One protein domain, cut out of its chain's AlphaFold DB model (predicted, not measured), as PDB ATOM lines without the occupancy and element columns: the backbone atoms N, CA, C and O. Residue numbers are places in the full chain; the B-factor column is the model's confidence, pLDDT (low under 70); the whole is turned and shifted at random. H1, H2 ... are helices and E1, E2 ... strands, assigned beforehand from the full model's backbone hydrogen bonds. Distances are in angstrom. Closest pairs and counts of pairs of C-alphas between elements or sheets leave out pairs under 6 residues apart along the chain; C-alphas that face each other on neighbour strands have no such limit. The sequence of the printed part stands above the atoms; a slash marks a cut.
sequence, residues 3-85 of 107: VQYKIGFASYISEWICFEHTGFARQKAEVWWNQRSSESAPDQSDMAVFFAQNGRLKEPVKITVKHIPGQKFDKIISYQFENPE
ATOM      1  N   VAL A   3       6.525 -39.346  -4.593       95.88
ATOM      2  CA  VAL A   3       7.628 -39.182  -3.638       95.88
ATOM      3  C   VAL A   3       7.170 -38.252  -2.527       95.88
ATOM      4  O   VAL A   3       6.509 -37.250  -2.800       95.88
ATOM      5  N   GLN A   4       7.475 -38.599  -1.277       95.25
ATOM      6  CA  GLN A   4       7.091 -37.813  -0.108       95.25
ATOM      7  C   GLN A   4       8.324 -37.437   0.702       95.25
ATOM      8  O   GLN A   4       9.102 -38.301   1.089       95.25
ATOM      9  N   TYR A   5       8.461 -36.148   0.994       95.00
ATOM     10  CA  TYR A   5       9.518 -35.603   1.833       95.00
ATOM     11  C   TYR A   5       8.939 -35.240   3.188       95.00
ATOM     12  O   TYR A   5       8.047 -34.392   3.275       95.00
ATOM     13  N   LYS A   6       9.451 -35.869   4.243       94.50
ATOM     14  CA  LYS A   6       9.132 -35.503   5.620       94.50
ATOM     15  C   LYS A   6      10.027 -34.335   6.031       94.50
ATOM     16  O   LYS A   6      11.222 -34.517   6.217       94.50
ATOM     17  N   ILE A   7       9.448 -33.145   6.166       92.00
ATOM     18  CA  ILE A   7      10.192 -31.897   6.429       92.00
ATOM     19  C   ILE A   7      10.088 -31.419   7.884       92.00
ATOM     20  O   ILE A   7      10.594 -30.356   8.230       92.00
ATOM     21  N   GLY A   8       9.404 -32.174   8.742       91.00
ATOM     22  CA  GLY A   8       9.222 -31.841  10.150       91.00
ATOM     23  C   GLY A   8       8.336 -32.850  10.872       91.00
ATOM     24  O   GLY A   8       8.064 -33.946  10.369       91.00
ATOM     25  N   PHE A   9       7.864 -32.479  12.061       93.06
ATOM     26  CA  PHE A   9       6.909 -33.297  12.802       93.06
ATOM     27  C   PHE A   9       5.557 -33.304  12.082       93.06
ATOM     28  O   PHE A   9       4.927 -32.264  11.938       93.06
ATOM     29  N   ALA A  10       5.142 -34.477  11.600       92.06
ATOM     30  CA  ALA A  10       3.901 -34.694  10.847       92.06
ATOM     31  C   ALA A  10       3.720 -33.853   9.557       92.06
ATOM     32  O   ALA A  10       2.644 -33.874   8.964       92.06
ATOM     33  N   SER A  11       4.765 -33.169   9.082       91.94
ATOM     34  CA  SER A  11       4.718 -32.328   7.879       91.94
ATOM     35  C   SER A  11       5.357 -33.025   6.685       91.94
ATOM     36  O   SER A  11       6.526 -33.421   6.738       91.94
ATOM     37  N   TYR A  12       4.598 -33.129   5.593       94.31
ATOM     38  CA  TYR A  12       5.008 -33.828   4.378       94.31
ATOM     39  C   TYR A  12       4.730 -32.993   3.134       94.31
ATOM     40  O   TYR A  12       3.631 -32.468   2.964       94.31
ATOM     41  N   ILE A  13       5.698 -32.948   2.224       94.81
ATOM     42  CA  ILE A  13       5.527 -32.397   0.878       94.81
ATOM     43  C   ILE A  13       5.615 -33.547  -0.113       94.81
ATOM     44  O   ILE A  13       6.515 -34.379  -0.029       94.81
ATOM     45  N   SER A  14       4.654 -33.620  -1.031       94.81
ATOM     46  CA  SER A  14       4.599 -34.677  -2.040       94.81
ATOM     47  C   SER A  14       4.867 -34.118  -3.429       94.81
ATOM     48  O   SER A  14       4.412 -33.026  -3.761       94.81
ATOM     49  N   GLU A  15       5.548 -34.899  -4.257       94.94
ATOM     50  CA  GLU A  15       5.639 -34.668  -5.694       94.94
ATOM     51  C   GLU A  15       5.318 -35.943  -6.481       94.94
ATOM     52  O   GLU A  15       5.385 -37.061  -5.959       94.94
ATOM     53  N   TRP A  16       4.953 -35.765  -7.749       94.75
ATOM     54  CA  TRP A  16       4.572 -36.849  -8.647       94.75
ATOM     55  C   TRP A  16       5.491 -36.863  -9.858       94.75
ATOM     56  O   TRP A  16       5.659 -35.846 -10.530       94.75
ATOM     57  N   ILE A  17       6.049 -38.038 -10.135       96.19
ATOM     58  CA  ILE A  17       6.982 -38.290 -11.229       96.19
ATOM     59  C   ILE A  17       6.351 -39.301 -12.187       96.19
ATOM     60  O   ILE A  17       5.916 -40.379 -11.763       96.19
ATOM     61  N   CYS A  18       6.293 -38.950 -13.471       95.81
ATOM     62  CA  CYS A  18       5.607 -39.723 -14.505       95.81
ATOM     63  C   CYS A  18       6.617 -40.298 -15.506       95.81
ATOM     64  O   CYS A  18       6.987 -39.613 -16.456       95.81
ATOM     65  N   PHE A  19       7.045 -41.549 -15.302       94.44
ATOM     66  CA  PHE A  19       8.025 -42.208 -16.178       94.44
ATOM     67  C   PHE A  19       7.425 -42.699 -17.501       94.44
ATOM     68  O   PHE A  19       8.080 -42.588 -18.526       94.44
ATOM     69  N   GLU A  20       6.170 -43.147 -17.508       95.00
ATOM     70  CA  GLU A  20       5.521 -43.751 -18.690       95.00
ATOM     71  C   GLU A  20       4.920 -42.726 -19.663       95.00
ATOM     72  O   GLU A  20       4.344 -43.081 -20.689       95.00
ATOM     73  N   HIS A  21       5.006 -41.438 -19.334       93.75
ATOM     74  CA  HIS A  21       4.522 -40.385 -20.217       93.75
ATOM     75  C   HIS A  21       5.552 -40.103 -21.323       93.75
ATOM     76  O   HIS A  21       6.704 -40.512 -21.236       93.75
ATOM     77  N   THR A  22       5.164 -39.345 -22.345       93.31
ATOM     78  CA  THR A  22       6.079 -38.816 -23.371       93.31
ATOM     79  C   THR A  22       6.215 -37.289 -23.272       93.31
ATOM     80  O   THR A  22       5.463 -36.616 -22.562       93.31
ATOM     81  N   GLY A  23       7.207 -36.701 -23.943       94.75
ATOM     82  CA  GLY A  23       7.389 -35.245 -23.975       94.75
ATOM     83  C   GLY A  23       7.809 -34.638 -22.628       94.75
ATOM     84  O   GLY A  23       8.645 -35.188 -21.914       94.75
ATOM     85  N   PHE A  24       7.242 -33.483 -22.271       94.50
ATOM     86  CA  PHE A  24       7.721 -32.670 -21.142       94.50
ATOM     87  C   PHE A  24       7.664 -33.379 -19.780       94.50
ATOM     88  O   PHE A  24       8.550 -33.197 -18.944       94.50
ATOM     89  N   ALA A  25       6.633 -34.194 -19.541       94.44
ATOM     90  CA  ALA A  25       6.507 -34.937 -18.288       94.44
ATOM     91  C   ALA A  25       7.623 -35.985 -18.137       94.44
ATOM     92  O   ALA A  25       8.203 -36.096 -17.057       94.44
ATOM     93  N   ARG A  26       7.978 -36.671 -19.234       95.69
ATOM     94  CA  ARG A  26       9.096 -37.622 -19.277       95.69
ATOM     95  C   ARG A  26      10.426 -36.935 -19.028       95.69
ATOM     96  O   ARG A  26      11.167 -37.345 -18.146       95.69
ATOM     97  N   GLN A  27      10.684 -35.845 -19.747       96.31
ATOM     98  CA  GLN A  27      11.916 -35.068 -19.592       96.31
ATOM     99  C   GLN A  27      12.101 -34.602 -18.146       96.31
ATOM    100  O   GLN A  27      13.191 -34.683 -17.586       96.31
ATOM    101  N   LYS A  28      11.020 -34.162 -17.492       95.38
ATOM    102  CA  LYS A  28      11.056 -33.827 -16.067       95.38
ATOM    103  C   LYS A  28      11.375 -35.019 -15.173       95.38
ATOM    104  O   LYS A  28      12.118 -34.843 -14.211       95.38
ATOM    105  N   ALA A  29      10.820 -36.192 -15.466       96.69
ATOM    106  CA  ALA A  29      11.121 -37.409 -14.723       96.69
ATOM    107  C   ALA A  29      12.598 -37.806 -14.863       96.69
ATOM    108  O   ALA A  29      13.238 -38.120 -13.864       96.69
ATOM    109  N   GLU A  30      13.158 -37.707 -16.068       96.62
ATOM    110  CA  GLU A  30      14.573 -37.976 -16.343       96.62
ATOM    111  C   GLU A  30      15.494 -36.995 -15.614       96.62
ATOM    112  O   GLU A  30      16.429 -37.412 -14.937       96.62
ATOM    113  N   VAL A  31      15.194 -35.693 -15.666       95.88
ATOM    114  CA  VAL A  31      15.950 -34.678 -14.914       95.88
ATOM    115  C   VAL A  31      15.887 -34.948 -13.411       95.88
ATOM    116  O   VAL A  31      16.908 -34.873 -12.728       95.88
ATOM    117  N   TRP A  32      14.707 -35.279 -12.887       96.50
ATOM    118  CA  TRP A  32      14.529 -35.618 -11.474       96.50
ATOM    119  C   TRP A  32      15.343 -36.857 -11.070       96.50
ATOM    120  O   TRP A  32      15.938 -36.871  -9.987       96.50
ATOM    121  N   TRP A  33      15.389 -37.869 -11.944       97.00
ATOM    122  CA  TRP A  33      16.119 -39.119 -11.735       97.00
ATOM    123  C   TRP A  33      17.631 -38.906 -11.742       97.00
ATOM    124  O   TRP A  33      18.309 -39.299 -10.797       97.00
ATOM    125  N   ASN A  34      18.146 -38.202 -12.750       95.50
ATOM    126  CA  ASN A  34      19.582 -37.967 -12.938       95.50
ATOM    127  C   ASN A  34      20.210 -37.137 -11.807       95.50
ATOM    128  O   ASN A  34      21.409 -37.214 -11.564       95.50
ATOM    129  N   GLN A  35      19.416 -36.345 -11.082       94.69
ATOM    130  CA  GLN A  35      19.889 -35.650  -9.877       94.69
ATOM    131  C   GLN A  35      20.159 -36.604  -8.703       94.69
ATOM    132  O   GLN A  35      20.893 -36.253  -7.782       94.69
ATOM    133  N   ARG A  36      19.542 -37.789  -8.707       94.69
ATOM    134  CA  ARG A  36      19.533 -38.740  -7.587       94.69
ATOM    135  C   ARG A  36      20.267 -40.034  -7.888       94.69
ATOM    136  O   ARG A  36      20.708 -40.690  -6.953       94.69
ATOM    137  N   SER A  37      20.381 -40.411  -9.153       94.31
ATOM    138  CA  SER A  37      21.039 -41.636  -9.584       94.31
ATOM    139  C   SER A  37      21.985 -41.356 -10.745       94.31
ATOM    140  O   SER A  37      21.742 -40.466 -11.557       94.31
ATOM    141  N   SER A  38      23.063 -42.131 -10.815       91.38
ATOM    142  CA  SER A  38      23.952 -42.190 -11.979       91.38
ATOM    143  C   SER A  38      23.438 -43.137 -13.065       91.38
ATOM    144  O   SER A  38      23.955 -43.125 -14.179       91.38
ATOM    145  N   GLU A  39      22.461 -43.988 -12.741       92.50
ATOM    146  CA  GLU A  39      21.825 -44.894 -13.695       92.50
ATOM    147  C   GLU A  39      20.769 -44.150 -14.519       92.50
ATOM    148  O   GLU A  39      20.164 -43.180 -14.057       92.50
ATOM    149  N   SER A  40      20.507 -44.625 -15.737       93.12
ATOM    150  CA  SER A  40      19.464 -44.055 -16.591       93.12
ATOM    151  C   SER A  40      18.078 -44.219 -15.970       93.12
ATOM    152  O   SER A  40      17.787 -45.228 -15.325       93.12
ATOM    153  N   ALA A  41      17.201 -43.246 -16.215       94.75
ATOM    154  CA  ALA A  41      15.826 -43.309 -15.743       94.75
ATOM    155  C   ALA A  41      15.092 -44.529 -16.335       94.75
ATOM    156  O   ALA A  41      15.140 -44.734 -17.550       94.75
ATOM    157  N   PRO A  42      14.385 -45.320 -15.513       95.88
ATOM    158  CA  PRO A  42      13.598 -46.446 -15.996       95.88
ATOM    159  C   PRO A  42      12.380 -45.969 -16.794       95.88
ATOM    160  O   PRO A  42      11.889 -44.852 -16.614       95.88
ATOM    161  N   ASP A  43      11.847 -46.832 -17.653       95.12
ATOM    162  CA  ASP A  43      10.670 -46.512 -18.472       95.12
ATOM    163  C   ASP A  43       9.357 -46.608 -17.692       95.12
ATOM    164  O   ASP A  43       8.418 -45.861 -17.955       95.12
ATOM    165  N   GLN A  44       9.314 -47.490 -16.693       96.56
ATOM    166  CA  GLN A  44       8.117 -47.782 -15.909       96.56
ATOM    167  C   GLN A  44       8.222 -47.259 -14.481       96.56
ATOM    168  O   GLN A  44       9.280 -47.312 -13.844       96.56
ATOM    169  N   SER A  45       7.089 -46.795 -13.949       95.19
ATOM    170  CA  SER A  45       7.029 -46.267 -12.583       95.19
ATOM    171  C   SER A  45       7.317 -47.337 -11.532       95.19
ATOM    172  O   SER A  45       7.904 -47.017 -10.501       95.19
ATOM    173  N   ASP A  46       6.944 -48.589 -11.786       96.06
ATOM    174  CA  ASP A  46       7.135 -49.687 -10.834       96.06
ATOM    175  C   ASP A  46       8.618 -50.029 -10.658       96.06
ATOM    176  O   ASP A  46       9.094 -50.175  -9.532       96.06
ATOM    177  N   MET A  47       9.384 -50.043 -11.755       95.94
ATOM    178  CA  MET A  47      10.841 -50.196 -11.690       95.94
ATOM    179  C   MET A  47      11.508 -49.013 -10.981       95.94
ATOM    180  O   MET A  47      12.430 -49.209 -10.190       95.94
ATOM    181  N   ALA A  48      11.016 -47.788 -11.195       95.88
ATOM    182  CA  ALA A  48      11.499 -46.611 -10.474       95.88
ATOM    183  C   ALA A  48      11.318 -46.749  -8.955       95.88
ATOM    184  O   ALA A  48      12.240 -46.460  -8.190       95.88
ATOM    185  N   VAL A  49      10.149 -47.232  -8.519       96.06
ATOM    186  CA  VAL A  49       9.860 -47.500  -7.102       96.06
ATOM    187  C   VAL A  49      10.756 -48.610  -6.565       96.06
ATOM    188  O   VAL A  49      11.317 -48.452  -5.482       96.06
ATOM    189  N   PHE A  50      10.941 -49.692  -7.324       96.12
ATOM    190  CA  PHE A  50      11.828 -50.786  -6.941       96.12
ATOM    191  C   PHE A  50      13.250 -50.279  -6.673       96.12
ATOM    192  O   PHE A  50      13.800 -50.515  -5.600       96.12
ATOM    193  N   PHE A  51      13.840 -49.516  -7.591       95.62
ATOM    194  CA  PHE A  51      15.178 -48.956  -7.391       95.62
ATOM    195  C   PHE A  51      15.244 -47.968  -6.219       95.62
ATOM    196  O   PHE A  51      16.220 -47.993  -5.467       95.62
ATOM    197  N   ALA A  52      14.207 -47.148  -6.017       94.00
ATOM    198  CA  ALA A  52      14.124 -46.238  -4.875       94.00
ATOM    199  C   ALA A  52      14.167 -46.992  -3.539       94.00
ATOM    200  O   ALA A  52      14.951 -46.652  -2.659       94.00
ATOM    201  N   GLN A  53      13.364 -48.048  -3.408       94.44
ATOM    202  CA  GLN A  53      13.289 -48.866  -2.194       94.44
ATOM    203  C   GLN A  53      14.573 -49.661  -1.930       94.44
ATOM    204  O   GLN A  53      14.873 -49.970  -0.782       94.44
ATOM    205  N   ASN A  54      15.345 -49.956  -2.977       95.06
ATOM    206  CA  ASN A  54      16.636 -50.639  -2.886       95.06
ATOM    207  C   ASN A  54      17.828 -49.669  -2.733       95.06
ATOM    208  O   ASN A  54      18.969 -50.060  -2.975       95.06
ATOM    209  N   GLY A  55      17.591 -48.403  -2.366       91.94
ATOM    210  CA  GLY A  55      18.652 -47.445  -2.036       91.94
ATOM    211  C   GLY A  55      19.454 -46.922  -3.232       91.94
ATOM    212  O   GLY A  55      20.546 -46.391  -3.051       91.94
ATOM    213  N   ARG A  56      18.939 -47.043  -4.464       93.50
ATOM    214  CA  ARG A  56      19.636 -46.567  -5.680       93.50
ATOM    215  C   ARG A  56      19.449 -45.081  -5.989       93.50
ATOM    216  O   ARG A  56      19.922 -44.593  -7.018       93.50
ATOM    217  N   LEU A  57      18.731 -44.366  -5.130       94.50
ATOM    218  CA  LEU A  57      18.449 -42.944  -5.267       94.50
ATOM    219  C   LEU A  57      19.006 -42.211  -4.050       94.50
ATOM    220  O   LEU A  57      18.720 -42.578  -2.915       94.50
ATOM    221  N   LYS A  58      19.772 -41.149  -4.298       94.12
ATOM    222  CA  LYS A  58      20.236 -40.235  -3.252       94.12
ATOM    223  C   LYS A  58      19.060 -39.464  -2.662       94.12
ATOM    224  O   LYS A  58      18.216 -38.934  -3.393       94.12
ATOM    225  N   GLU A  59      19.046 -39.347  -1.342       92.94
ATOM    226  CA  GLU A  59      18.068 -38.536  -0.623       92.94
ATOM    227  C   GLU A  59      18.561 -37.085  -0.504       92.94
ATOM    228  O   GLU A  59      19.730 -36.847  -0.193       92.94
ATOM    229  N   PRO A  60      17.711 -36.080  -0.783       94.81
ATOM    230  CA  PRO A  60      18.085 -34.690  -0.582       94.81
ATOM    231  C   PRO A  60      18.059 -34.330   0.908       94.81
ATOM    232  O   PRO A  60      17.097 -34.628   1.611       94.81
ATOM    233  N   VAL A  61      19.071 -33.591   1.358       94.00
ATOM    234  CA  VAL A  61      19.162 -33.051   2.726       94.00
ATOM    235  C   VAL A  61      18.226 -31.856   2.904       94.00
ATOM    236  O   VAL A  61      17.695 -31.611   3.986       94.00
ATOM    237  N   LYS A  62      18.002 -31.091   1.833       94.38
ATOM    238  CA  LYS A  62      17.117 -29.926   1.850       94.38
ATOM    239  C   LYS A  62      16.355 -29.810   0.542       94.38
ATOM    240  O   LYS A  62      16.906 -30.005  -0.540       94.38
ATOM    241  N   ILE A  63      15.084 -29.440   0.649       95.88
ATOM    242  CA  ILE A  63      14.238 -29.103  -0.493       95.88
ATOM    243  C   ILE A  63      13.813 -27.642  -0.400       95.88
ATOM    244  O   ILE A  63      13.520 -27.140   0.686       95.88
ATOM    245  N   THR A  64      13.770 -26.957  -1.539       95.62
ATOM    246  CA  THR A  64      13.209 -25.607  -1.618       95.62
ATOM    247  C   THR A  64      11.823 -25.689  -2.224       95.62
ATOM    248  O   THR A  64      11.630 -26.220  -3.321       95.62
ATOM    249  N   VAL A  65      10.861 -25.137  -1.500       95.00
ATOM    250  CA  VAL A  65       9.447 -25.177  -1.843       95.00
ATOM    251  C   VAL A  65       8.972 -23.756  -2.119       95.00
ATOM    252  O   VAL A  65       9.265 -22.832  -1.363       95.00
ATOM    253  N   LYS A  66       8.254 -23.572  -3.227       94.94
ATOM    254  CA  LYS A  66       7.633 -22.308  -3.609       94.94
ATOM    255  C   LYS A  66       6.127 -22.406  -3.400       94.94
ATOM    256  O   LYS A  66       5.453 -23.156  -4.108       94.94
ATOM    257  N   HIS A  67       5.622 -21.591  -2.481       93.44
ATOM    258  CA  HIS A  67       4.196 -21.324  -2.357       93.44
ATOM    259  C   HIS A  67       3.759 -20.360  -3.467       93.44
ATOM    260  O   HIS A  67       4.431 -19.358  -3.729       93.44
ATOM    261  N   ILE A  68       2.657 -20.667  -4.149       93.00
ATOM    262  CA  ILE A  68       2.106 -19.826  -5.217       93.00
ATOM    263  C   ILE A  68       0.690 -19.422  -4.800       93.00
ATOM    264  O   ILE A  68      -0.163 -20.305  -4.697       93.00
ATOM    265  N   PRO A  69       0.415 -18.118  -4.588       93.25
ATOM    266  CA  PRO A  69      -0.923 -17.654  -4.238       93.25
ATOM    267  C   PRO A  69      -1.971 -18.163  -5.233       93.25
ATOM    268  O   PRO A  69      -1.785 -18.072  -6.447       93.25
ATOM    269  N   GLY A  70      -3.063 -18.724  -4.716       92.31
ATOM    270  CA  GLY A  70      -4.146 -19.299  -5.522       92.31
ATOM    271  C   GLY A  70      -3.952 -20.764  -5.934       92.31
ATOM    272  O   GLY A  70      -4.901 -21.368  -6.429       92.31
ATOM    273  N   GLN A  71      -2.784 -21.374  -5.701       90.12
ATOM    274  CA  GLN A  71      -2.614 -22.823  -5.844       90.12
ATOM    275  C   GLN A  71      -2.811 -23.532  -4.506       90.12
ATOM    276  O   GLN A  71      -2.351 -23.078  -3.463       90.12
ATOM    277  N   LYS A  72      -3.490 -24.683  -4.548       87.75
ATOM    278  CA  LYS A  72      -3.758 -25.503  -3.359       87.75
ATOM    279  C   LYS A  72      -2.511 -26.218  -2.831       87.75
ATOM    280  O   LYS A  72      -2.470 -26.573  -1.658       87.75
ATOM    281  N   PHE A  73      -1.532 -26.468  -3.697       87.12
ATOM    282  CA  PHE A  73      -0.361 -27.275  -3.378       87.12
ATOM    283  C   PHE A  73       0.915 -26.514  -3.690       87.12
ATOM    284  O   PHE A  73       1.030 -25.878  -4.740       87.12
ATOM    285  N   ASP A  74       1.879 -26.626  -2.785       91.44
ATOM    286  CA  ASP A  74       3.190 -26.045  -2.990       91.44
ATOM    287  C   ASP A  74       3.989 -26.815  -4.038       91.44
ATOM    288  O   ASP A  74       3.806 -28.019  -4.247       91.44
ATOM    289  N   LYS A  75       4.920 -26.114  -4.684       92.06
ATOM    290  CA  LYS A  75       5.765 -26.693  -5.724       92.06
ATOM    291  C   LYS A  75       7.209 -26.777  -5.264       92.06
ATOM    292  O   LYS A  75       7.804 -25.766  -4.896       92.06
ATOM    293  N   ILE A  76       7.801 -27.961  -5.366       95.00
ATOM    294  CA  ILE A  76       9.238 -28.135  -5.154       95.00
ATOM    295  C   ILE A  76       9.985 -27.552  -6.358       95.00
ATOM    296  O   ILE A  76       9.643 -27.837  -7.508       95.00
ATOM    297  N   ILE A  77      10.966 -26.687  -6.095       95.00
ATOM    298  CA  ILE A  77      11.721 -25.971  -7.134       95.00
ATOM    299  C   ILE A  77      13.194 -26.370  -7.194       95.00
ATOM    300  O   ILE A  77      13.794 -26.262  -8.260       95.00
ATOM    301  N   SER A  78      13.779 -26.823  -6.085       94.56
ATOM    302  CA  SER A  78      15.167 -27.279  -6.054       94.56
ATOM    303  C   SER A  78      15.420 -28.266  -4.921       94.56
ATOM    304  O   SER A  78      14.679 -28.314  -3.933       94.56
ATOM    305  N   TYR A  79      16.494 -29.033  -5.082       95.69
ATOM    306  CA  TYR A  79      16.975 -30.027  -4.133       95.69
ATOM    307  C   TYR A  79      18.445 -29.754  -3.845       95.69
ATOM    308  O   TYR A  79      19.203 -29.400  -4.747       95.69
ATOM    309  N   GLN A  80      18.838 -29.941  -2.594       94.50
ATOM    310  CA  GLN A  80      20.221 -29.935  -2.160       94.50
ATOM    311  C   GLN A  80      20.535 -31.317  -1.596       94.50
ATOM    312  O   GLN A  80      19.865 -31.786  -0.675       94.50
ATOM    313  N   PHE A  81      21.541 -31.959  -2.173       92.25
ATOM    314  CA  PHE A  81      22.045 -33.256  -1.738       92.25
ATOM    315  C   PHE A  81      23.262 -33.057  -0.840       92.25
ATOM    316  O   PHE A  81      23.903 -32.002  -0.890       92.25
ATOM    317  N   GLU A  82      23.552 -34.049  -0.007       86.19
ATOM    318  CA  GLU A  82      24.754 -34.021   0.816       86.19
ATOM    319  C   GLU A  82      25.990 -33.977  -0.087       86.19
ATOM    320  O   GLU A  82      26.087 -34.726  -1.064       86.19
ATOM    321  N   ASN A  83      26.904 -33.057   0.218       74.81
ATOM    322  CA  ASN A  83      28.217 -33.048  -0.399       74.81
ATOM    323  C   ASN A  83      29.138 -33.887   0.497       74.81
ATOM    324  O   ASN A  83      29.355 -33.459   1.632       74.81
ATOM    325  N   PRO A  84      29.680 -35.021   0.019       65.00
ATOM    326  CA  PRO A  84      30.581 -35.860   0.812       65.00
ATOM    327  C   PRO A  84      31.756 -35.077   1.415       65.00
ATOM    328  O   PRO A  84      32.182 -35.364   2.524       65.00
ATOM    329  N   GLU A  85      32.213 -34.033   0.720       59.44
ATOM    330  CA  GLU A  85      33.331 -33.171   1.132       59.44
ATOM    331  C   GLU A  85      33.025 -32.307   2.376       59.44
ATOM    332  O   GLU A  85      33.935 -31.769   2.994       59.44
TER     333      GLU A  85
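This is residues 3 to 85 of the 107 residues of an uncharacterized protein of Planctomycetes bacterium ADurb.Bin401 (UniProt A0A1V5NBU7). Two antiparallel two-strand hairpins, E1 with E2 and E3 with E4, stand at an angle, near only where E2 meets E4; two helices, H1 and H2, lie over one end of them, running nearly the same way but separated. The printed part has 83 residues, in the order E1 E2 H1 H2 E3 E4, mixed in class. It is compact, with a radius of gyration of the C-alphas of 13.6 A and spans of 35 by 34 by 23 A.

E3, residues 60 to 66, and E4, residues 75 to 81, form a hairpin at 156 degrees; N 64 and O 78 are 2.9 A apart, within hydrogen-bond range. E1, residues 3 to 6, and E2, residues 12 to 16, form a hairpin at 166 degrees, with N 5 and O 13 2.8 A apart. The closest C-alphas of E2 and E4, Glu 15 and Ile 76, are 7.5 A apart. H1, residues 24 to 34, and H2, residues 45 to 53, are apart; in both, every O i to N i+4 pair is within hydrogen-bond range.

E1 begins at C-alpha 3 (7.628, -39.182, -3.638); E4, 18.0 A long, ends at C-alpha 81 (22.045, -33.256, -1.738). E3 is 16.5 A and H1 15.4 A long.

The printed part has no cut and no long link. The farthest C-alphas, Gly 70 and Glu 85, are 40.5 A apart. Residues 84 to 85 have pLDDT under 70.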